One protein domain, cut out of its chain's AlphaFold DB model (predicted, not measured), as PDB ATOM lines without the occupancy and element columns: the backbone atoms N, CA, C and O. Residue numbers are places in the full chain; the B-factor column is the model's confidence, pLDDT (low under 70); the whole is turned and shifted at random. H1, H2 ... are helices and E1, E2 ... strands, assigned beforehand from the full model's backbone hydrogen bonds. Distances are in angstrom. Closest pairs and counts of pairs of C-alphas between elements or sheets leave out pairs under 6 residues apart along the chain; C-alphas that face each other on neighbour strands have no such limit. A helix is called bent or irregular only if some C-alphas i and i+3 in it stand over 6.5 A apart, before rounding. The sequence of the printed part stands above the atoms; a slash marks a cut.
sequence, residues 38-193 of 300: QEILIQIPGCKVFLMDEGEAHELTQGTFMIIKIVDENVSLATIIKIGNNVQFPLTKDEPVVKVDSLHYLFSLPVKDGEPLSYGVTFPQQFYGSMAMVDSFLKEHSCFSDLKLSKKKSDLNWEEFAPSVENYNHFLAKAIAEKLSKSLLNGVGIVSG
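Overview. This is residues 38 to 193 of the 300 residues of the protein "Senescence domain-containing protein" of Trifolium subterraneum (UniProt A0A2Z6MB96). One twisted sheet of eight strands, curled like part of a barrel, folds back on itself round the helix H1, with E1 as the hinge between the leaf E4, E3, E2 and the leaf E7, E6, E5, E8. The long helix H3 packs across E8 and E5, and its last turns, residues 181 to 185, stick out with residues 186 and 187; the short H2 sits by the tight turn between E1 and E2. The 156 printed residues, 38 to 193, hold eight named strands and three named helices in the order E1 E2 E3 E4 E5 E6 E7 H1 E8 H2 H3, and the class is mixed, helices and strands. The sheet is mixed, in the order E4, E3, E2, E1, E7, E6, E5, E8. The whole is compact, with a radius of gyration of the C-alphas of 15.5 A, and it spans 41 by 34 by 32 A.

Along the chain. Find C-alpha 38 at (-15.654, -54.372, -9.582), where E1 begins; it runs to residue 53 over 30.8 A and bends by 91 degrees at residue 45. E2, residues 56 to 72, is the longest strand at 39.3 A and bends by 74 degrees at residue 63. Next come E3, residues 75 to 83, 24.2 A long, and E4, residues 87 to 91. Go on to E5, residues 96 to 99, E6, residues 104 to 109, and E7, residues 117 to 122, of which E6 is 16.7 A long and E7 16.6 A. At C-alpha 125, (-13.972, -36.569, -30.794), H1 begins; it ends at residue 141, 23.9 A on. H1 is irregular, with 7.6 A between C-alphas 126 and 129, and has a kink of 50 degrees near residue 132. E8 follows at residues 143 to 146, then H2 at 158 to 161. H3, residues 165 to 185, is 30.2 A long and ends at C-alpha 185, (-41.957, -59.797, -31.493).

Arrangement. Start with E1 to E4, a meander, each strand the antiparallel neighbour of the one before. Look across the hairpin of E1 and E2 for N 44 and O 65 at 2.8 A, across E2 and E3 for N 68 and O 80 at 2.8 A, and across E3 and E4 for N 89 and O 81 at 2.9 A. E1 is also the antiparallel neighbour of E7, with N 50 and O 120 at 2.8 A. E5, E6 and E7 make a second meander, with N 98 and O 106 at 2.8 A and N 107 and O 119 at 2.9 A. E8, an edge strand like E4, runs parallel to E5, with N 145 and O 97 at 2.8 A. E7, H1 and E8 form a split strand-helix-strand unit, two parallel strands with a helix between them in the chain and E6 and E5 between them in the sheet; its crossover is right-handed. The sheet curls round H1; the closest C-alphas of H1 and E8 are those of Leu 138 and Phe 144, 6.0 A apart. H3 is on the sheet at a height of 8.4 A, over E8 and only just over E6 and E5, with 3 of its C-alphas on each. It runs across the strands, at 64 degrees to E8 on the local plane; the closest C-alphas of H3 and E8 are those of Ala 175 and Ser 145, 5.2 A apart. H2 is on the sheet at a height of 6.5 A; the C-alphas of Glu 159 and Ala 57, the closest of H2 and E2, are 5.1 A apart. H1 and H3 are apart. In H3 every O i to N i+4 pair is within hydrogen-bond range, in H1 8 of 13 are, and H2 is too short for such a pair.

Size, cuts and confidence. The two C-alphas farthest apart, those of Glu 73 and Lys 152, are 47.1 A apart. The printed part has no cut, and its one long link has 11 residues, between E8 and H2. Residues 181 to 187, of which 181 to 185 belong to H3, stand free. The mean pLDDT of the printed part is 79.7; look for values under 70 at residues 110 to 116, 148 to 155, 165 to 167, 175 and 179 to 193.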
ATOM      1  N   GLN A  38     -15.338 -55.288  -8.486       87.94
ATOM      2  CA  GLN A  38     -15.654 -54.372  -9.582       87.94
ATOM      3  C   GLN A  38     -14.862 -54.765 -10.829       87.94
ATOM      4  O   GLN A  38     -13.644 -54.931 -10.772       87.94
ATOM      5  N   GLU A  39     -15.551 -54.910 -11.954       91.56
ATOM      6  CA  GLU A  39     -14.967 -55.214 -13.259       91.56
ATOM      7  C   GLU A  39     -15.229 -54.045 -14.209       91.56
ATOM      8  O   GLU A  39     -16.378 -53.691 -14.464       91.56
ATOM      9  N   ILE A  40     -14.170 -53.422 -14.726       94.75
ATOM     10  CA  ILE A  40     -14.285 -52.325 -15.696       94.75
ATOM     11  C   ILE A  40     -14.481 -52.940 -17.084       94.75
ATOM     12  O   ILE A  40     -13.617 -53.671 -17.563       94.75
ATOM     13  N   LEU A  41     -15.615 -52.649 -17.719       95.44
ATOM     14  CA  LEU A  41     -15.984 -53.182 -19.034       95.44
ATOM     15  C   LEU A  41     -15.630 -52.221 -20.171       95.44
ATOM     16  O   LEU A  41     -15.149 -52.643 -21.215       95.44
ATOM     17  N   ILE A  42     -15.871 -50.925 -19.964       96.75
ATOM     18  CA  ILE A  42     -15.556 -49.855 -20.916       96.75
ATOM     19  C   ILE A  42     -14.937 -48.703 -20.138       96.75
ATOM     20  O   ILE A  42     -15.409 -48.389 -19.046       96.75
ATOM     21  N   GLN A  43     -13.915 -48.064 -20.708       97.00
ATOM     22  CA  GLN A  43     -13.266 -46.890 -20.137       97.00
ATOM     23  C   GLN A  43     -12.892 -45.889 -21.234       97.00
ATOM     24  O   GLN A  43     -12.168 -46.239 -22.164       97.00
ATOM     25  N   ILE A  44     -13.362 -44.645 -21.119       97.38
ATOM     26  CA  ILE A  44     -13.075 -43.567 -22.074       97.38
ATOM     27  C   ILE A  44     -12.764 -42.272 -21.306       97.38
ATOM     28  O   ILE A  44     -13.621 -41.781 -20.573       97.38
ATOM     29  N   PRO A  45     -11.549 -41.710 -21.415       96.88
ATOM     30  CA  PRO A  45     -11.183 -40.480 -20.720       96.88
ATOM     31  C   PRO A  45     -11.761 -39.229 -21.395       96.88
ATOM     32  O   PRO A  45     -11.998 -39.209 -22.600       96.88
ATOM     33  N   GLY A  46     -11.908 -38.152 -20.618       95.19
ATOM     34  CA  GLY A  46     -12.237 -36.809 -21.114       95.19
ATOM     35  C   GLY A  46     -13.721 -36.547 -21.389       95.19
ATOM     36  O   GLY A  46     -14.046 -35.485 -21.920       95.19
ATOM     37  N   CYS A  47     -14.607 -37.472 -21.026       95.75
ATOM     38  CA  CYS A  47     -16.051 -37.335 -21.178       95.75
ATOM     39  C   CYS A  47     -16.608 -36.234 -20.282       95.75
ATOM     40  O   CYS A  47     -16.223 -36.123 -19.118       95.75
ATOM     41  N   LYS A  48     -17.552 -35.461 -20.813       95.44
ATOM     42  CA  LYS A  48     -18.315 -34.465 -20.057       95.44
ATOM     43  C   LYS A  48     -19.709 -34.990 -19.768       95.44
ATOM     44  O   LYS A  48     -20.289 -35.673 -20.614       95.44
ATOM     45  N   VAL A  49     -20.246 -34.655 -18.603       93.94
ATOM     46  CA  VAL A  49     -21.626 -34.979 -18.233       93.94
ATOM     47  C   VAL A  49     -22.371 -33.724 -17.798       93.94
ATOM     48  O   VAL A  49     -21.846 -32.903 -17.048       93.94
ATOM     49  N   PHE A  50     -23.599 -33.604 -18.285       91.62
ATOM     50  CA  PHE A  50     -24.517 -32.498 -18.080       91.62
ATOM     51  C   PHE A  50     -25.799 -33.026 -17.447       91.62
ATOM     52  O   PHE A  50     -26.278 -34.085 -17.844       91.62
ATOM     53  N   LEU A  51     -26.371 -32.287 -16.506       88.31
ATOM     54  CA  LEU A  51     -27.727 -32.511 -16.019       88.31
ATOM     55  C   LEU A  51     -28.695 -31.648 -16.827       88.31
ATOM     56  O   LEU A  51     -28.459 -30.448 -16.956       88.31
ATOM     57  N   MET A  52     -29.770 -32.247 -17.333       84.75
ATOM     58  CA  MET A  52     -30.900 -31.509 -17.896       84.75
ATOM     59  C   MET A  52     -31.904 -31.250 -16.774       84.75
ATOM     60  O   MET A  52     -32.459 -32.204 -16.226       84.75
ATOM     61  N   ASP A  53     -32.119 -29.983 -16.432       78.94
ATOM     62  CA  ASP A  53     -33.035 -29.566 -15.366       78.94
ATOM     63  C   ASP A  53     -33.841 -28.342 -15.807       78.94
ATOM     64  O   ASP A  53     -33.274 -27.370 -16.293       78.94
ATOM     65  N   GLU A  54     -35.169 -28.402 -15.677       74.56
ATOM     66  CA  GLU A  54     -36.099 -27.297 -15.985       74.56
ATOM     67  C   GLU A  54     -35.871 -26.605 -17.361       74.56
ATOM     68  O   GLU A  54     -36.182 -25.429 -17.544       74.56
ATOM     69  N   GLY A  55     -35.365 -27.338 -18.361       75.06
ATOM     70  CA  GLY A  55     -35.069 -26.806 -19.699       75.06
ATOM     71  C   GLY A  55     -33.683 -26.168 -19.847       75.06
ATOM     72  O   GLY A  55     -33.397 -25.564 -20.876       75.06
ATOM     73  N   GLU A  56     -32.809 -26.307 -18.855       81.88
ATOM     74  CA  GLU A  56     -31.413 -25.872 -18.885       81.88
ATOM     75  C   GLU A  56     -30.464 -27.083 -18.824       81.88
ATOM     76  O   GLU A  56     -30.814 -28.148 -18.312       81.88
ATOM     77  N   ALA A  57     -29.253 -26.927 -19.368       88.25
ATOM     78  CA  ALA A  57     -28.182 -27.914 -19.259       88.25
ATOM     79  C   ALA A  57     -27.087 -27.406 -18.320       88.25
ATOM     80  O   ALA A  57     -26.554 -26.311 -18.503       88.25
ATOM     81  N   HIS A  58     -26.703 -28.224 -17.346       85.94
ATOM     82  CA  HIS A  58     -25.677 -27.879 -16.367       85.94
ATOM     83  C   HIS A  58     -24.531 -28.885 -16.407       85.94
ATOM     84  O   HIS A  58     -24.725 -30.047 -16.058       85.94
ATOM     85  N   GLU A  59     -23.331 -28.455 -16.810       91.31
ATOM     86  CA  GLU A  59     -22.138 -29.310 -16.754       91.31
ATOM     87  C   GLU A  59     -21.853 -29.693 -15.291       91.31
ATOM     88  O   GLU A  59     -21.619 -28.829 -14.447       91.31
ATOM     89  N   LEU A  60     -21.886 -30.991 -14.982       87.44
ATOM     90  CA  LEU A  60     -21.617 -31.503 -13.637       87.44
ATOM     91  C   LEU A  60     -20.129 -31.800 -13.443       87.44
ATOM     92  O   LEU A  60     -19.553 -31.491 -12.399       87.44
ATOM     93  N   THR A  61     -19.507 -32.470 -14.417       88.94
ATOM     94  CA  THR A  61     -18.091 -32.842 -14.351       88.94
ATOM     95  C   THR A  61     -17.538 -33.249 -15.718       88.94
ATOM     96  O   THR A  61     -18.279 -33.644 -16.623       88.94
ATOM     97  N   GLN A  62     -16.210 -33.220 -15.829       94.38
ATOM     98  CA  GLN A  62     -15.450 -33.842 -16.900       94.38
ATOM     99  C   GLN A  62     -14.507 -34.889 -16.304       94.38
ATOM    100  O   GLN A  62     -13.787 -34.620 -15.342       94.38
ATOM    101  N   GLY A  63     -14.479 -36.086 -16.879       93.50
ATOM    102  CA  GLY A  63     -13.629 -37.154 -16.376       93.50
ATOM    103  C   GLY A  63     -13.668 -38.413 -17.223       93.50
ATOM    104  O   GLY A  63     -14.078 -38.419 -18.379       93.50
ATOM    105  N   THR A  64     -13.197 -39.503 -16.638       97.06
ATOM    106  CA  THR A  64     -13.217 -40.808 -17.293       97.06
ATOM    107  C   THR A  64     -14.600 -41.426 -17.169       97.06
ATOM    108  O   THR A  64     -15.053 -41.670 -16.052       97.06
ATOM    109  N   PHE A  65     -15.244 -41.686 -18.305       97.00
ATOM    110  CA  PHE A  65     -16.439 -42.513 -18.397       97.00
ATOM    111  C   PHE A  65     -16.053 -43.978 -18.236       97.00
ATOM    112  O   PHE A  65     -15.153 -44.467 -18.922       97.00
ATOM    113  N   MET A  66     -16.735 -44.679 -17.341       96.88
ATOM    114  CA  MET A  66     -16.547 -46.097 -17.087       96.88
ATOM    115  C   MET A  66     -17.888 -46.806 -17.016       96.88
ATOM    116  O   MET A  66     -18.808 -46.333 -16.352       96.88
ATOM    117  N   ILE A  67     -17.959 -47.982 -17.634       95.81
ATOM    118  CA  ILE A  67     -19.003 -48.967 -17.357       95.81
ATOM    119  C   ILE A  67     -18.390 -50.022 -16.447       95.81
ATOM    120  O   ILE A  67     -17.443 -50.704 -16.838       95.81
ATOM    121  N   ILE A  68     -18.920 -50.139 -15.235       89.81
ATOM    122  CA  ILE A  68     -18.412 -51.021 -14.187       89.81
ATOM    123  C   ILE A  68     -19.474 -52.061 -13.867       89.81
ATOM    124  O   ILE A  68     -20.617 -51.722 -13.571       89.81
ATOM    125  N   LYS A  69     -19.091 -53.333 -13.878       86.81
ATOM    126  CA  LYS A  69     -19.923 -54.442 -13.425       86.81
ATOM    127  C   LYS A  69     -19.539 -54.827 -12.005       86.81
ATOM    128  O   LYS A  69     -18.366 -55.041 -11.708       86.81
ATOM    129  N   ILE A  70     -20.530 -54.910 -11.129       82.00
ATOM    130  CA  ILE A  70     -20.370 -55.378  -9.753       82.00
ATOM    131  C   ILE A  70     -20.677 -56.870  -9.717       82.00
ATOM    132  O   ILE A  70     -21.743 -57.301 -10.164       82.00
ATOM    133  N   VAL A  71     -19.747 -57.647  -9.171       81.69
ATOM    134  CA  VAL A  71     -19.812 -59.107  -9.100       81.69
ATOM    135  C   VAL A  71     -19.608 -59.571  -7.658       81.69
ATOM    136  O   VAL A  71     -18.701 -59.100  -6.973       81.69
ATOM    137  N   ASP A  72     -20.428 -60.522  -7.218       79.00
ATOM    138  CA  ASP A  72     -20.252 -61.257  -5.960       79.00
ATOM    139  C   ASP A  72     -20.234 -62.755  -6.243       79.00
ATOM    140  O   ASP A  72     -21.179 -63.268  -6.833       79.00
ATOM    141  N   GLU A  73     -19.152 -63.445  -5.876       77.94
ATOM    142  CA  GLU A  73     -19.005 -64.904  -6.050       77.94
ATOM    143  C   GLU A  73     -19.463 -65.414  -7.439       77.94
ATOM    144  O   GLU A  73     -20.136 -66.432  -7.566       77.94
ATOM    145  N   ASN A  74     -19.087 -64.678  -8.496       77.00
ATOM    146  CA  ASN A  74     -19.421 -64.890  -9.917       77.00
ATOM    147  C   ASN A  74     -20.857 -64.538 -10.346       77.00
ATOM    148  O   ASN A  74     -21.197 -64.661 -11.526       77.00
ATOM    149  N   VAL A  75     -21.688 -64.033  -9.441       76.44
ATOM    150  CA  VAL A  75     -23.011 -63.492  -9.754       76.44
ATOM    151  C   VAL A  75     -22.887 -62.010 -10.100       76.44
ATOM    152  O   VAL A  75     -22.407 -61.204  -9.306       76.44
ATOM    153  N   SER A  76     -23.346 -61.633 -11.296       76.12
ATOM    154  CA  SER A  76     -23.475 -60.226 -11.690       76.12
ATOM    155  C   SER A  76     -24.584 -59.564 -10.882       76.12
ATOM    156  O   SER A  76     -25.754 -59.879 -11.087       76.12
ATOM    157  N   LEU A  77     -24.231 -58.626 -10.009       79.38
ATOM    158  CA  LEU A  77     -25.199 -57.904  -9.189       79.38
ATOM    159  C   LEU A  77     -25.750 -56.676  -9.909       79.38
ATOM    160  O   LEU A  77     -26.953 -56.429  -9.863       79.38
ATOM    161  N   ALA A  78     -24.880 -55.913 -10.575       80.38
ATOM    162  CA  ALA A  78     -25.264 -54.649 -11.190       80.38
ATOM    163  C   ALA A  78     -24.269 -54.141 -12.227       80.38
ATOM    164  O   ALA A  78     -23.094 -54.508 -12.208       80.38
ATOM    165  N   THR A  79     -24.740 -53.216 -13.058       86.00
ATOM    166  CA  THR A  79     -23.905 -52.396 -13.934       86.00
ATOM    167  C   THR A  79     -24.070 -50.935 -13.533       86.00
ATOM    168  O   THR A  79     -25.189 -50.460 -13.340       86.00
ATOM    169  N   ILE A  80     -22.958 -50.226 -13.391       87.31
ATOM    170  CA  ILE A  80     -22.895 -48.814 -13.018       87.31
ATOM    171  C   ILE A  80     -22.169 -48.056 -14.120       87.31
ATOM    172  O   ILE A  80     -21.127 -48.499 -14.607       87.31
ATOM    173  N   ILE A  81     -22.695 -46.890 -14.470       90.81
ATOM    174  CA  ILE A  81     -21.963 -45.877 -15.217       90.81
ATOM    175  C   ILE A  81     -21.341 -44.915 -14.211       90.81
ATOM    176  O   ILE A  81     -22.021 -44.418 -13.315       90.81
ATOM    177  N   LYS A  82     -20.045 -44.649 -14.360       91.31
ATOM    178  CA  LYS A  82     -19.297 -43.690 -13.544       91.31
ATOM    179  C   LYS A  82     -18.576 -42.703 -14.451       91.31
ATOM    180  O   LYS A  82     -17.900 -43.123 -15.385       91.31
ATOM    181  N   ILE A  83     -18.691 -41.408 -14.169       92.06
ATOM    182  CA  ILE A  83     -17.959 -40.349 -14.868       92.06
ATOM    183  C   ILE A  83     -17.169 -39.538 -13.846       92.06
ATOM    184  O   ILE A  83     -17.731 -38.884 -12.963       92.06
ATOM    185  N   GLY A  84     -15.842 -39.594 -13.965       85.12
ATOM    186  CA  GLY A  84     -14.946 -38.960 -13.001       85.12
ATOM    187  C   GLY A  84     -15.135 -39.531 -11.592       85.12
ATOM    188  O   GLY A  84     -15.359 -40.730 -11.417       85.12
ATOM    189  N   ASN A  85     -15.034 -38.669 -10.580       80.44
ATOM    190  CA  ASN A  85     -15.137 -39.076  -9.175       80.44
ATOM    191  C   ASN A  85     -16.511 -38.801  -8.552       80.44
ATOM    192  O   ASN A  85     -16.802 -39.346  -7.492       80.44
ATOM    193  N   ASN A  86     -17.339 -37.987  -9.210       76.69
ATOM    194  CA  ASN A  86     -18.492 -37.353  -8.570       76.69
ATOM    195  C   ASN A  86     -19.835 -37.854  -9.106       76.69
ATOM    196  O   ASN A  86     -20.833 -37.755  -8.402       76.69
ATOM    197  N   VAL A  87     -19.875 -38.384 -10.334       84.31
ATOM    198  CA  VAL A  87     -21.125 -38.808 -10.973       84.31
ATOM    199  C   VAL A  87     -21.114 -40.314 -11.167       84.31
ATOM    200  O   VAL A  87     -20.219 -40.870 -11.809       84.31
ATOM    201  N   GLN A  88     -22.130 -40.975 -10.622       86.00
ATOM    202  CA  GLN A  88     -22.396 -42.385 -10.863       86.00
ATOM    203  C   GLN A  88     -23.898 -42.645 -10.879       86.00
ATOM    204  O   GLN A  88     -24.637 -42.080 -10.074       86.00
ATOM    205  N   PHE A  89     -24.340 -43.525 -11.767       82.50
ATOM    206  CA  PHE A  89     -25.732 -43.952 -11.837       82.50
ATOM    207  C   PHE A  89     -25.841 -45.401 -12.328       82.50
ATOM    208  O   PHE A  89     -24.960 -45.882 -13.049       82.50
ATOM    209  N   PRO A  90     -26.882 -46.139 -11.904       83.50
ATOM    210  CA  PRO A  90     -27.099 -47.502 -12.369       83.50
ATOM    211  C   PRO A  90     -27.427 -47.529 -13.865       83.50
ATOM    212  O   PRO A  90     -28.077 -46.629 -14.386       83.50
ATOM    213  N   LEU A  91     -27.024 -48.605 -14.538       84.44
ATOM    214  CA  LEU A  91     -27.481 -48.938 -15.882       84.44
ATOM    215  C   LEU A  91     -28.281 -50.237 -15.810       84.44
ATOM    216  O   LEU A  91     -27.735 -51.302 -15.507       84.44
ATOM    217  N   THR A  92     -29.577 -50.145 -16.085       82.00
ATOM    218  CA  THR A  92     -30.484 -51.296 -16.091       82.00
ATOM    219  C   THR A  92     -31.025 -51.548 -17.491       82.00
ATOM    220  O   THR A  92     -30.979 -50.678 -18.356       82.00
ATOM    221  N   LYS A  93     -31.580 -52.744 -17.716       80.38
ATOM    222  CA  LYS A  93     -32.174 -53.083 -19.015       80.38
ATOM    223  C   LYS A  93     -33.350 -52.185 -19.369       80.38
ATOM    224  O   LYS A  93     -33.567 -51.985 -20.557       80.38
ATOM    225  N   ASP A  94     -34.070 -51.666 -18.389       72.81
ATOM    226  CA  ASP A  94     -35.263 -50.854 -18.620       72.81
ATOM    227  C   ASP A  94     -34.939 -49.355 -18.714       72.81
ATOM    228  O   ASP A  94     -35.785 -48.565 -19.125       72.81
ATOM    229  N   GLU A  95     -33.691 -48.982 -18.417       75.56
ATOM    230  CA  GLU A  95     -33.202 -47.607 -18.448       75.56
ATOM    231  C   GLU A  95     -33.195 -47.051 -19.880       75.56
ATOM    232  O   GLU A  95     -32.498 -47.607 -20.743       75.56
ATOM    233  N   PRO A  96     -33.950 -45.981 -20.174       83.38
ATOM    234  CA  PRO A  96     -33.962 -45.380 -21.495       83.38
ATOM    235  C   PRO A  96     -32.663 -44.620 -21.762       83.38
ATOM    236  O   PRO A  96     -32.247 -43.743 -21.005       83.38
ATOM    237  N   VAL A  97     -32.030 -44.975 -22.880       90.44
ATOM    238  CA  VAL A  97     -30.791 -44.356 -23.347       90.44
ATOM    239  C   VAL A  97     -30.977 -43.947 -24.796       90.44
ATOM    240  O   VAL A  97     -31.237 -44.784 -25.660       90.44
ATOM    241  N   VAL A  98     -30.832 -42.660 -25.080       89.62
ATOM    242  CA  VAL A  98     -30.955 -42.120 -26.434       89.62
ATOM    243  C   VAL A  98     -29.585 -41.666 -26.897       89.62
ATOM    244  O   VAL A  98     -28.995 -40.749 -26.334       89.62
ATOM    245  N   LYS A  99     -29.072 -42.285 -27.952       91.44
ATOM    246  CA  LYS A  99     -27.954 -41.734 -28.707       91.44
ATOM    247  C   LYS A  99     -28.471 -40.553 -29.514       91.44
ATOM    248  O   LYS A  99     -29.329 -40.736 -30.368       91.44
ATOM    249  N   VAL A 100     -27.986 -39.356 -29.211       87.81
ATOM    250  CA  VAL A 100     -28.431 -38.100 -29.826       87.81
ATOM    251  C   VAL A 100     -27.684 -37.851 -31.138       87.81
ATOM    252  O   VAL A 100     -28.289 -37.442 -32.128       87.81
ATOM    253  N   ASP A 101     -26.382 -38.145 -31.152       87.81
ATOM    254  CA  ASP A 101     -25.542 -38.202 -32.350       87.81
ATOM    255  C   ASP A 101     -24.367 -39.184 -32.145       87.81
ATOM    256  O   ASP A 101     -24.383 -40.026 -31.252       87.81
ATOM    257  N   SER A 102     -23.317 -39.108 -32.969       90.75
ATOM    258  CA  SER A 102     -22.147 -39.988 -32.862       90.75
ATOM    259  C   SER A 102     -21.390 -39.961 -31.526       90.75
ATOM    260  O   SER A 102     -20.738 -40.952 -31.204       90.75
ATOM    261  N   LEU A 103     -21.419 -38.851 -30.789       93.38
ATOM    262  CA  LEU A 103     -20.631 -38.615 -29.572       93.38
ATOM    263  C   LEU A 103     -21.486 -38.177 -28.376       93.38
ATOM    264  O   LEU A 103     -20.957 -38.065 -27.272       93.38
ATOM    265  N   HIS A 104     -22.779 -37.945 -28.580       93.00
ATOM    266  CA  HIS A 104     -23.699 -37.442 -27.570       93.00
ATOM    267  C   HIS A 104     -24.759 -38.485 -27.230       93.00
ATOM    268  O   HIS A 104     -25.447 -39.006 -28.109       93.00
ATOM    269  N   TYR A 105     -24.910 -38.764 -25.941       94.25
ATOM    270  CA  TYR A 105     -25.859 -39.739 -25.408       94.25
ATOM    271  C   TYR A 105     -26.652 -39.099 -24.279       94.25
ATOM    272  O   TYR A 105     -26.137 -38.249 -23.562       94.25
ATOM    273  N   LEU A 106     -27.894 -39.521 -24.112       92.00
ATOM    274  CA  LEU A 106     -28.797 -39.041 -23.083       92.00
ATOM    275  C   LEU A 106     -29.306 -40.235 -22.281       92.00
ATOM    276  O   LEU A 106     -29.887 -41.157 -22.853       92.00
ATOM    277  N   PHE A 107     -29.045 -40.225 -20.978       91.00
ATOM    278  CA  PHE A 107     -29.463 -41.251 -20.018       91.00
ATOM    279  C   PHE A 107     -30.557 -40.677 -19.127       91.00
ATOM    280  O   PHE A 107     -30.395 -39.556 -18.651       91.00
ATOM    281  N   SER A 108     -31.635 -41.414 -18.879       84.94
ATOM    282  CA  SER A 108     -32.826 -40.846 -18.240       84.94
ATOM    283  C   SER A 108     -33.356 -41.724 -17.114       84.94
ATOM    284  O   SER A 108     -34.153 -42.631 -17.349       84.94
ATOM    285  N   LEU A 109     -32.957 -41.386 -15.885       75.94
ATOM    286  CA  LEU A 109     -33.274 -42.136 -14.677       75.94
ATOM    287  C   LEU A 109     -34.681 -41.778 -14.186       75.94
ATOM    288  O   LEU A 109     -34.927 -40.620 -13.829       75.94
ATOM    289  N   PRO A 110     -35.609 -42.744 -14.093       68.81
ATOM    290  CA  PRO A 110     -36.918 -42.490 -13.514       68.81
ATOM    291  C   PRO A 110     -36.787 -42.183 -12.016       68.81
ATOM    292  O   PRO A 110     -36.163 -42.934 -11.263       68.81
ATOM    293  N   VAL A 111     -37.415 -41.094 -11.570       63.03
ATOM    294  CA  VAL A 111     -37.526 -40.743 -10.149       63.03
ATOM    295  C   VAL A 111     -38.929 -41.089  -9.673       63.03
ATOM    296  O   VAL A 111     -39.920 -40.808 -10.344       63.03
ATOM    297  N   LYS A 112     -39.027 -41.734  -8.508       49.75
ATOM    298  CA  LYS A 112     -40.324 -42.046  -7.908       49.75
ATOM    299  C   LYS A 112     -41.010 -40.733  -7.514       49.75
ATOM    300  O   LYS A 112     -40.413 -39.935  -6.800       49.75
ATOM    301  N   ASP A 113     -42.237 -40.533  -7.988       60.44
ATOM    302  CA  ASP A 113     -43.080 -39.370  -7.677       60.44
ATOM    303  C   ASP A 113     -42.554 -38.013  -8.211       60.44
ATOM    304  O   ASP A 113     -42.920 -36.959  -7.689       60.44
ATOM    305  N   GLY A 114     -41.726 -38.015  -9.266       59.22
ATOM    306  CA  GLY A 114     -41.189 -36.791  -9.876       59.22
ATOM    307  C   GLY A 114     -40.791 -36.932 -11.348       59.22
ATOM    308  O   GLY A 114     -40.915 -38.001 -11.942       59.22
ATOM    309  N   GLU A 115     -40.309 -35.831 -11.930       64.00
ATOM    310  CA  GLU A 115     -39.769 -35.815 -13.294       64.00
ATOM    311  C   GLU A 115     -38.486 -36.671 -13.385       64.00
ATOM    312  O   GLU A 115     -37.666 -36.647 -12.460       64.00
ATOM    313  N   PRO A 116     -38.282 -37.433 -14.476       69.94
ATOM    314  CA  PRO A 116     -37.054 -38.197 -14.685       69.94
ATOM    315  C   PRO A 116     -35.806 -37.303 -14.706       69.94
ATOM    316  O   PRO A 116     -35.789 -36.246 -15.339       69.94
ATOM    317  N   LEU A 117     -34.722 -37.760 -14.077       77.00
ATOM    318  CA  LEU A 117     -33.423 -37.087 -14.134       77.00
ATOM    319  C   LEU A 117     -32.703 -37.466 -15.422       77.00
ATOM    320  O   LEU A 117     -32.479 -38.647 -15.677       77.00
ATOM    321  N   SER A 118     -32.287 -36.471 -16.204       86.62
ATOM    322  CA  SER A 118     -31.705 -36.712 -17.528       86.62
ATOM    323  C   SER A 118     -30.258 -36.234 -17.585       86.62
ATOM    324  O   SER A 118     -29.975 -35.073 -17.300       86.62
ATOM    325  N   TYR A 119     -29.342 -37.116 -17.975       90.31
ATOM    326  CA  TYR A 119     -27.910 -36.855 -18.060       90.31
ATOM    327  C   TYR A 119     -27.449 -36.875 -19.514       90.31
ATOM    328  O   TYR A 119     -27.446 -37.928 -20.157       90.31
ATOM    329  N   GLY A 120     -27.035 -35.719 -20.025       93.06
ATOM    330  CA  GLY A 120     -26.351 -35.612 -21.311       93.06
ATOM    331  C   GLY A 120     -24.878 -35.964 -21.148       93.06
ATOM    332  O   GLY A 120     -24.195 -35.406 -20.296       93.06
ATOM    333  N   VAL A 121     -24.370 -36.886 -21.952       95.31
ATOM    334  CA  VAL A 121     -22.975 -37.330 -21.931       95.31
ATOM    335  C   VAL A 121     -22.346 -37.040 -23.284       95.31
ATOM    336  O   VAL A 121     -22.820 -37.528 -24.309       95.31
ATOM    337  N   THR A 122     -21.256 -36.276 -23.271       95.88
ATOM    338  CA  THR A 122     -20.434 -35.979 -24.449       95.88
ATOM    339  C   THR A 122     -19.126 -36.753 -24.377       95.88
ATOM    340  O   THR A 122     -18.351 -36.603 -23.425       95.88
ATOM    341  N   PHE A 123     -18.849 -37.541 -25.411       96.12
ATOM    342  CA  PHE A 123     -17.571 -38.216 -25.609       96.12
ATOM    343  C   PHE A 123     -16.618 -37.355 -26.451       96.12
ATOM    344  O   PHE A 123     -17.057 -36.699 -27.397       96.12
ATOM    345  N   PRO A 124     -15.303 -37.351 -26.165       94.75
ATOM    346  CA  PRO A 124     -14.352 -36.598 -26.975       94.75
ATOM    347  C   PRO A 124     -14.236 -37.138 -28.401       94.75
ATOM    348  O   PRO A 124     -14.217 -38.352 -28.618       94.75
ATOM    349  N   GLN A 125     -14.057 -36.236 -29.368       92.06
ATOM    350  CA  GLN A 125     -13.972 -36.569 -30.794       92.06
ATOM    351  C   GLN A 125     -12.881 -37.604 -31.108       92.06
ATOM    352  O   GLN A 125     -13.073 -38.446 -31.986       92.06
ATOM    353  N   GLN A 126     -11.761 -37.605 -30.373       93.06
ATOM    354  CA  GLN A 126     -10.692 -38.588 -30.577       93.06
ATOM    355  C   GLN A 126     -11.123 -40.042 -30.308       93.06
ATOM    356  O   GLN A 126     -10.476 -40.967 -30.792       93.06
ATOM    357  N   PHE A 127     -12.226 -40.257 -29.584       92.44
ATOM    358  CA  PHE A 127     -12.776 -41.584 -29.292       92.44
ATOM    359  C   PHE A 127     -13.938 -41.979 -30.205       92.44
ATOM    360  O   PHE A 127     -14.595 -42.988 -29.952       92.44
ATOM    361  N   TYR A 128     -14.169 -41.246 -31.300       90.12
ATOM    362  CA  TYR A 128     -15.204 -41.578 -32.284       90.12
ATOM    363  C   TYR A 128     -15.126 -43.045 -32.746       90.12
ATOM    364  O   TYR A 128     -16.141 -43.737 -32.799       90.12
ATOM    365  N   GLY A 129     -13.916 -43.562 -33.000       89.62
ATOM    366  CA  GLY A 129     -13.704 -44.959 -33.406       89.62
ATOM    367  C   GLY A 129     -14.086 -45.999 -32.342       89.62
ATOM    368  O   GLY A 129     -14.361 -47.148 -32.679       89.62
ATOM    369  N   SER A 130     -14.153 -45.608 -31.068       90.81
ATOM    370  CA  SER A 130     -14.517 -46.479 -29.943       90.81
ATOM    371  C   SER A 130     -16.023 -46.496 -29.654       90.81
ATOM    372  O   SER A 130     -16.486 -47.344 -28.892       90.81
ATOM    373  N   MET A 131     -16.811 -45.605 -30.266       94.06
ATOM    374  CA  MET A 131     -18.253 -45.490 -29.996       94.06
ATOM    375  C   MET A 131     -19.050 -46.727 -30.403       94.06
ATOM    376  O   MET A 131     -20.033 -47.048 -29.749       94.06
ATOM    377  N   ALA A 132     -18.592 -47.494 -31.397       94.50
ATOM    378  CA  ALA A 132     -19.241 -48.749 -31.777       94.50
ATOM    379  C   ALA A 132     -19.285 -49.775 -30.626       94.50
ATOM    380  O   ALA A 132     -20.255 -50.526 -30.500       94.50
ATOM    381  N   MET A 133     -18.258 -49.793 -29.768       95.94
ATOM    382  CA  MET A 133     -18.233 -50.632 -28.566       95.94
ATOM    383  C   MET A 133     -19.263 -50.148 -27.538       95.94
ATOM    384  O   MET A 133     -20.010 -50.960 -26.996       95.94
ATOM    385  N   VAL A 134     -19.342 -48.831 -27.316       96.12
ATOM    386  CA  VAL A 134     -20.313 -48.210 -26.398       96.12
ATOM    387  C   VAL A 134     -21.742 -48.470 -26.872       96.12
ATOM    388  O   VAL A 134     -22.557 -48.980 -26.107       96.12
ATOM    389  N   ASP A 135     -22.026 -48.215 -28.151       95.00
ATOM    390  CA  ASP A 135     -23.320 -48.481 -28.783       95.00
ATOM    391  C   ASP A 135     -23.749 -49.938 -28.607       95.00
ATOM    392  O   ASP A 135     -24.897 -50.214 -28.270       95.00
ATOM    393  N   SER A 136     -22.835 -50.877 -28.869       95.25
ATOM    394  CA  SER A 136     -23.138 -52.310 -28.794       95.25
ATOM    395  C   SER A 136     -23.480 -52.718 -27.366       95.25
ATOM    396  O   SER A 136     -24.495 -53.377 -27.145       95.25
ATOM    397  N   PHE A 137     -22.693 -52.249 -26.396       95.12
ATOM    398  CA  PHE A 137     -22.947 -52.519 -24.987       95.12
ATOM    399  C   PHE A 137     -24.292 -51.938 -24.528       95.12
ATOM    400  O   PHE A 137     -25.104 -52.632 -23.916       95.12
ATOM    401  N   LEU A 138     -24.569 -50.672 -24.854       94.25
ATOM    402  CA  LEU A 138     -25.816 -50.022 -24.455       94.25
ATOM    403  C   LEU A 138     -27.035 -50.680 -25.118       94.25
ATOM    404  O   LEU A 138     -28.051 -50.863 -24.449       94.25
ATOM    405  N   LYS A 139     -26.938 -51.111 -26.381       91.50
ATOM    406  CA  LYS A 139     -28.006 -51.866 -27.066       91.50
ATOM    407  C   LYS A 139     -28.377 -53.164 -26.351       91.50
ATOM    408  O   LYS A 139     -29.554 -53.514 -26.312       91.50
ATOM    409  N   GLU A 140     -27.397 -53.866 -25.794       89.31
ATOM    410  CA  GLU A 140     -27.621 -55.132 -25.090       89.31
ATOM    411  C   GLU A 140     -28.135 -54.931 -23.654       89.31
ATOM    412  O   GLU A 140     -28.939 -55.722 -23.145       89.31
ATOM    413  N   HIS A 141     -27.703 -53.849 -23.002       86.19
ATOM    414  CA  HIS A 141     -27.881 -53.657 -21.563       86.19
ATOM    415  C   HIS A 141     -28.827 -52.517 -21.156       86.19
ATOM    416  O   HIS A 141     -29.005 -52.321 -19.959       86.19
ATOM    417  N   SER A 142     -29.469 -51.814 -22.099       86.62
ATOM    418  CA  SER A 142     -30.398 -50.699 -21.820       86.62
ATOM    419  C   SER A 142     -31.549 -50.601 -22.830       86.62
ATOM    420  O   SER A 142     -31.582 -51.332 -23.828       86.62
ATOM    421  N   CYS A 143     -32.527 -49.724 -22.593       85.06
ATOM    422  CA  CYS A 143     -33.550 -49.320 -23.567       85.06
ATOM    423  C   CYS A 143     -32.967 -48.333 -24.588       85.06
ATOM    424  O   CYS A 143     -33.397 -47.185 -24.692       85.06
ATOM    425  N   PHE A 144     -31.958 -48.796 -25.328       88.25
ATOM    426  CA  PHE A 144     -31.197 -47.980 -26.263       88.25
ATOM    427  C   PHE A 144     -32.002 -47.595 -27.505       88.25
ATOM    428  O   PHE A 144     -32.663 -48.436 -28.122       88.25
ATOM    429  N   SER A 145     -31.870 -46.346 -27.937       85.88
ATOM    430  CA  SER A 145     -32.395 -45.850 -29.209       85.88
ATOM    431  C   SER A 145     -31.444 -44.886 -29.883       85.88
ATOM    432  O   SER A 145     -30.706 -44.162 -29.228       85.88
ATOM    433  N   ASP A 146     -31.476 -44.887 -31.212       83.88
ATOM    434  CA  ASP A 146     -30.608 -44.062 -32.041       83.88
ATOM    435  C   ASP A 146     -31.419 -42.936 -32.680       83.88
ATOM    436  O   ASP A 146     -32.353 -43.175 -33.463       83.88
ATOM    437  N   LEU A 147     -31.084 -41.702 -32.321       74.69
ATOM    438  CA  LEU A 147     -31.674 -40.525 -32.910       74.69
ATOM    439  C   LEU A 147     -31.018 -40.268 -34.263       74.69
ATOM    440  O   LEU A 147     -29.915 -39.744 -34.378       74.69
ATOM    441  N   LYS A 148     -31.758 -40.576 -35.326       65.94
ATOM    442  CA  LYS A 148     -31.384 -40.216 -36.697       65.94
ATOM    443  C   LYS A 148     -31.604 -38.718 -36.947       65.94
ATOM    444  O   LYS A 148     -32.400 -38.346 -37.810       65.94
ATOM    445  N   LEU A 149     -30.944 -37.846 -36.188       60.88
ATOM    446  CA  LEU A 149     -30.899 -36.420 -36.495       60.88
ATOM    447  C   LEU A 149     -30.067 -36.234 -37.767       60.88
ATOM    448  O   LEU A 149     -28.865 -36.487 -37.805       60.88
ATOM    449  N   SER A 150     -30.714 -35.787 -38.839       47.94
ATOM    450  CA  SER A 150     -30.074 -35.439 -40.107       47.94
ATOM    451  C   SER A 150     -29.315 -34.110 -39.994       47.94
ATOM    452  O   SER A 150     -29.614 -33.152 -40.702       47.94
ATOM    453  N   LYS A 151     -28.323 -34.002 -39.101       53.34
ATOM    454  CA  LYS A 151     -27.438 -32.828 -39.059       53.34
ATOM    455  C   LYS A 151     -25.970 -33.228 -38.958       53.34
ATOM    456  O   LYS A 151     -25.550 -34.030 -38.140       53.34
ATOM    457  N   LYS A 152     -25.201 -32.641 -39.873       50.25
ATOM    458  CA  LYS A 152     -23.839 -32.992 -40.295       50.25
ATOM    459  C   LYS A 152     -22.730 -32.441 -39.377       50.25
ATOM    460  O   LYS A 152     -21.607 -32.276 -39.843       50.25
ATOM    461  N   LYS A 153     -23.023 -32.106 -38.118       52.69
ATOM    462  CA  LYS A 153     -22.030 -31.550 -37.184       52.69
ATOM    463  C   LYS A 153     -22.158 -32.207 -35.815       52.69
ATOM    464  O   LYS A 153     -23.214 -32.119 -35.206       52.69
ATOM    465  N   SER A 154     -21.064 -32.808 -35.354       60.78
ATOM    466  CA  SER A 154     -20.859 -33.396 -34.023       60.78
ATOM    467  C   SER A 154     -20.672 -32.339 -32.923       60.78
ATOM    468  O   SER A 154     -19.928 -32.556 -31.972       60.78
ATOM    469  N   ASP A 155     -21.311 -31.179 -33.078       65.81
ATOM    470  CA  ASP A 155     -21.134 -29.986 -32.241       65.81
ATOM    471  C   ASP A 155     -22.439 -29.681 -31.499       65.81
ATOM    472  O   ASP A 155     -23.002 -28.590 -31.580       65.81
ATOM    473  N   LEU A 156     -23.009 -30.721 -30.890       82.06
ATOM    474  CA  LEU A 156     -24.251 -30.601 -30.150       82.06
ATOM    475  C   LEU A 156     -24.024 -29.725 -28.916       82.06
ATOM    476  O   LEU A 156     -23.264 -30.079 -28.017       82.06
ATOM    477  N   ASN A 157     -24.727 -28.597 -28.863       86.25
ATOM    478  CA  ASN A 157     -24.764 -27.753 -27.683       86.25
ATOM    479  C   ASN A 157     -25.926 -28.180 -26.776       86.25
ATOM    480  O   ASN A 157     -27.097 -28.028 -27.134       86.25
ATOM    481  N   TRP A 158     -25.613 -28.701 -25.588       88.44
ATOM    482  CA  TRP A 158     -26.627 -29.109 -24.616       88.44
ATOM    483  C   TRP A 158     -27.504 -27.947 -24.139       88.44
ATOM    484  O   TRP A 158     -28.675 -28.174 -23.853       88.44
ATOM    485  N   GLU A 159     -26.994 -26.712 -24.115       85.44
ATOM    486  CA  GLU A 159     -27.780 -25.524 -23.748       85.44
ATOM    487  C   GLU A 159     -28.875 -25.204 -24.775       85.44
ATOM    488  O   GLU A 159     -29.932 -24.695 -24.415       85.44
ATOM    489  N   GLU A 160     -28.657 -25.533 -26.051       84.50
ATOM    490  CA  GLU A 160     -29.681 -25.405 -27.097       84.50
ATOM    491  C   GLU A 160     -30.648 -26.594 -27.095       84.50
ATOM    492  O   GLU A 160     -31.812 -26.459 -27.476       84.50
ATOM    493  N   PHE A 161     -30.167 -27.768 -26.677       81.81
ATOM    494  CA  PHE A 161     -30.968 -28.985 -26.621       81.81
ATOM    495  C   PHE A 161     -31.925 -28.999 -25.419       81.81
ATOM    496  O   PHE A 161     -33.079 -29.400 -25.573       81.81
ATOM    497  N   ALA A 162     -31.479 -28.543 -24.245       80.75
ATOM    498  CA  ALA A 162     -32.232 -28.645 -22.994       80.75
ATOM    499  C   ALA A 162     -33.606 -27.947 -23.007       80.75
ATOM    500  O   ALA A 162     -34.566 -28.573 -22.551       80.75
ATOM    501  N   PRO A 163     -33.783 -26.740 -23.592       77.50
ATOM    502  CA  PRO A 163     -35.094 -26.094 -23.662       77.50
ATOM    503  C   PRO A 163     -36.103 -26.855 -24.533       77.50
ATOM    504  O   PRO A 163     -37.303 -26.595 -24.469       77.50
ATOM    505  N   SER A 164     -35.640 -27.788 -25.371       71.75
ATOM    506  CA  SER A 164     -36.464 -28.551 -26.307       71.75
ATOM    507  C   SER A 164     -36.997 -29.844 -25.679       71.75
ATOM    508  O   SER A 164     -36.775 -30.953 -26.174       71.75
ATOM    509  N   VAL A 165     -37.726 -29.693 -24.574       64.94
ATOM    510  CA  VAL A 165     -38.263 -30.804 -23.774       64.94
ATOM    511  C   VAL A 165     -39.163 -31.728 -24.606       64.94
ATOM    512  O   VAL A 165     -39.115 -32.948 -24.437       64.94
ATOM    513  N   GLU A 166     -39.934 -31.196 -25.562       66.06
ATOM    514  CA  GLU A 166     -40.785 -32.015 -26.435       66.06
ATOM    515  C   GLU A 166     -39.980 -32.972 -27.319       66.06
ATOM    516  O   GLU A 166     -40.397 -34.114 -27.525       66.06
ATOM    517  N   ASN A 167     -38.821 -32.531 -27.821       67.31
ATOM    518  CA  ASN A 167     -37.957 -33.374 -28.641       67.31
ATOM    519  C   ASN A 167     -37.443 -34.544 -27.799       67.31
ATOM    520  O   ASN A 167     -37.628 -35.702 -28.168       67.31
ATOM    521  N   TYR A 168     -36.882 -34.246 -26.629       70.81
ATOM    522  CA  TYR A 168     -36.394 -35.244 -25.681       70.81
ATOM    523  C   TYR A 168     -37.464 -36.276 -25.278       70.81
ATOM    524  O   TYR A 168     -37.259 -37.481 -25.463       70.81
ATOM    525  N   ASN A 169     -38.620 -35.820 -24.791       72.62
ATOM    526  CA  ASN A 169     -39.688 -36.700 -24.307       72.62
ATOM    527  C   ASN A 169     -40.243 -37.598 -25.414       72.62
ATOM    528  O   ASN A 169     -40.523 -38.778 -25.187       72.62
ATOM    529  N   HIS A 170     -40.360 -37.065 -26.633       75.56
ATOM    530  CA  HIS A 170     -40.760 -37.859 -27.787       75.56
ATOM    531  C   HIS A 170     -39.773 -39.005 -28.056       75.56
ATOM    532  O   HIS A 170     -40.197 -40.133 -28.324       75.56
ATOM    533  N   PHE A 171     -38.465 -38.751 -27.953       70.44
ATOM    534  CA  PHE A 171     -37.450 -39.780 -28.187       70.44
ATOM    535  C   PHE A 171     -37.434 -40.848 -27.104       70.44
ATOM    536  O   PHE A 171     -37.332 -42.027 -27.441       70.44
ATOM    537  N   LEU A 172     -37.608 -40.474 -25.838       74.56
ATOM    538  CA  LEU A 172     -37.756 -41.455 -24.765       74.56
ATOM    539  C   LEU A 172     -38.986 -42.337 -24.958       74.56
ATOM    540  O   LEU A 172     -38.884 -43.562 -24.889       74.56
ATOM    541  N   ALA A 173     -40.137 -41.726 -25.246       74.06
ATOM    542  CA  ALA A 173     -41.376 -42.461 -25.470       74.06
ATOM    543  C   ALA A 173     -41.228 -43.444 -26.642       74.06
ATOM    544  O   ALA A 173     -41.614 -44.610 -26.537       74.06
ATOM    545  N   LYS A 174     -40.600 -42.998 -27.736       73.75
ATOM    546  CA  LYS A 174     -40.290 -43.848 -28.888       73.75
ATOM    547  C   LYS A 174     -39.329 -44.982 -28.525       73.75
ATOM    548  O   LYS A 174     -39.563 -46.111 -28.945       73.75
ATOM    549  N   ALA A 175     -38.287 -44.706 -27.744       69.38
ATOM    550  CA  ALA A 175     -37.290 -45.697 -27.348       69.38
ATOM    551  C   ALA A 175     -37.894 -46.837 -26.526       69.38
ATOM    552  O   ALA A 175     -37.679 -48.021 -26.810       69.38
ATOM    553  N   ILE A 176     -38.712 -46.465 -25.546       70.81
ATOM    554  CA  ILE A 176     -39.450 -47.403 -24.702       70.81
ATOM    555  C   ILE A 176     -40.417 -48.221 -25.571       70.81
ATOM    556  O   ILE A 176     -40.419 -49.452 -25.502       70.81
ATOM    557  N   ALA A 177     -41.178 -47.568 -26.457       72.88
ATOM    558  CA  ALA A 177     -42.124 -48.244 -27.344       72.88
ATOM    559  C   ALA A 177     -41.450 -49.225 -28.326       72.88
ATOM    560  O   ALA A 177     -41.914 -50.357 -28.475       72.88
ATOM    561  N   GLU A 178     -40.345 -48.839 -28.976       70.19
ATOM    562  CA  GLU A 178     -39.618 -49.703 -29.918       70.19
ATOM    563  C   GLU A 178     -39.066 -50.956 -29.238       70.19
ATOM    564  O   GLU A 178     -39.117 -52.048 -29.815       70.19
ATOM    565  N   LYS A 179     -38.547 -50.829 -28.014       65.69
ATOM    566  CA  LYS A 179     -38.027 -51.987 -27.290       65.69
ATOM    567  C   LYS A 179     -39.138 -52.905 -26.794       65.69
ATOM    568  O   LYS A 179     -39.013 -54.117 -26.963       65.69
ATOM    569  N   LEU A 180     -40.238 -52.351 -26.276       63.34
ATOM    570  CA  LEU A 180     -41.425 -53.137 -25.928       63.34
ATOM    571  C   LEU A 180     -41.944 -53.918 -27.144       63.34
ATOM    572  O   LEU A 180     -42.203 -55.116 -27.044       63.34
ATOM    573  N   SER A 181     -42.008 -53.273 -28.312       62.12
ATOM    574  CA  SER A 181     -42.408 -53.918 -29.566       62.12
ATOM    575  C   SER A 181     -41.452 -55.045 -29.977       62.12
ATOM    576  O   SER A 181     -41.904 -56.157 -30.249       62.12
ATOM    577  N   LYS A 182     -40.131 -54.818 -29.957       61.56
ATOM    578  CA  LYS A 182     -39.130 -55.855 -30.283       61.56
ATOM    579  C   LYS A 182     -39.170 -57.038 -29.320       61.56
ATOM    580  O   LYS A 182     -39.049 -58.178 -29.758       61.56
ATOM    581  N   SER A 183     -39.346 -56.794 -28.025       58.66
ATOM    582  CA  SER A 183     -39.462 -57.869 -27.039       58.66
ATOM    583  C   SER A 183     -40.718 -58.715 -27.246       58.66
ATOM    584  O   SER A 183     -40.628 -59.939 -27.189       58.66
ATOM    585  N   LEU A 184     -41.856 -58.087 -27.566       54.28
ATOM    586  CA  LEU A 184     -43.081 -58.804 -27.933       54.28
ATOM    587  C   LEU A 184     -42.894 -59.638 -29.211       54.28
ATOM    588  O   LEU A 184     -43.301 -60.796 -29.242       54.28
ATOM    589  N   LEU A 185     -42.235 -59.087 -30.236       51.19
ATOM    590  CA  LEU A 185     -41.957 -59.797 -31.493       51.19
ATOM    591  C   LEU A 185     -40.992 -60.973 -31.315       51.19
ATOM    592  O   LEU A 185     -41.157 -62.008 -31.954       51.19
ATOM    593  N   ASN A 186     -40.011 -60.836 -30.426       51.25
ATOM    594  CA  ASN A 186     -39.031 -61.884 -30.163       51.25
ATOM    595  C   ASN A 186     -39.547 -62.954 -29.184       51.25
ATOM    596  O   ASN A 186     -38.788 -63.849 -28.820       51.25
ATOM    597  N   GLY A 187     -40.801 -62.858 -28.715       34.25
ATOM    598  CA  GLY A 187     -41.398 -63.801 -27.759       34.25
ATOM    599  C   GLY A 187     -40.705 -63.839 -26.391       34.25
ATOM    600  O   GLY A 187     -41.060 -64.642 -25.530       34.25
ATOM    601  N   VAL A 188     -39.723 -62.962 -26.167       41.03
ATOM    602  CA  VAL A 188     -39.057 -62.777 -24.883       41.03
ATOM    603  C   VAL A 188     -39.979 -61.884 -24.074       41.03
ATOM    604  O   VAL A 188     -39.938 -60.660 -24.195       41.03
ATOM    605  N   GLY A 189     -40.848 -62.505 -23.274       31.06
ATOM    606  CA  GLY A 189     -41.678 -61.777 -22.324       31.06
ATOM    607  C   GLY A 189     -40.799 -60.807 -21.539       31.06
ATOM    608  O   GLY A 189     -39.812 -61.224 -20.927       31.06
ATOM    609  N   ILE A 190     -41.121 -59.508 -21.586       39.66
ATOM    610  CA  ILE A 190     -40.485 -58.560 -20.678       39.66
ATOM    611  C   ILE A 190     -40.968 -58.948 -19.291       39.66
ATOM    612  O   ILE A 190     -42.074 -58.629 -18.863       39.66
ATOM    613  N   VAL A 191     -40.113 -59.668 -18.581       37.69
ATOM    614  CA  VAL A 191     -40.239 -59.881 -17.151       37.69
ATOM    615  C   VAL A 191     -39.808 -58.575 -16.485       37.69
ATOM    616  O   VAL A 191     -38.757 -58.497 -15.855       37.69
ATOM    617  N   SER A 192     -40.631 -57.534 -16.644       35.97
ATOM    618  CA  SER A 192     -40.424 -56.169 -16.130       35.97
ATOM    619  C   SER A 192     -40.568 -56.092 -14.600       35.97
ATOM    620  O   SER A 192     -40.953 -55.068 -14.051       35.97
ATOM    621  N   GLY A 193     -40.315 -57.193 -13.887       35.88
ATOM    622  CA  GLY A 193     -40.615 -57.299 -12.461       35.88
ATOM    623  C   GLY A 193     -40.068 -58.515 -11.709       35.88
ATOM    624  O   GLY A 193     -40.215 -58.544 -10.495       35.88
TER     625      GLY A 193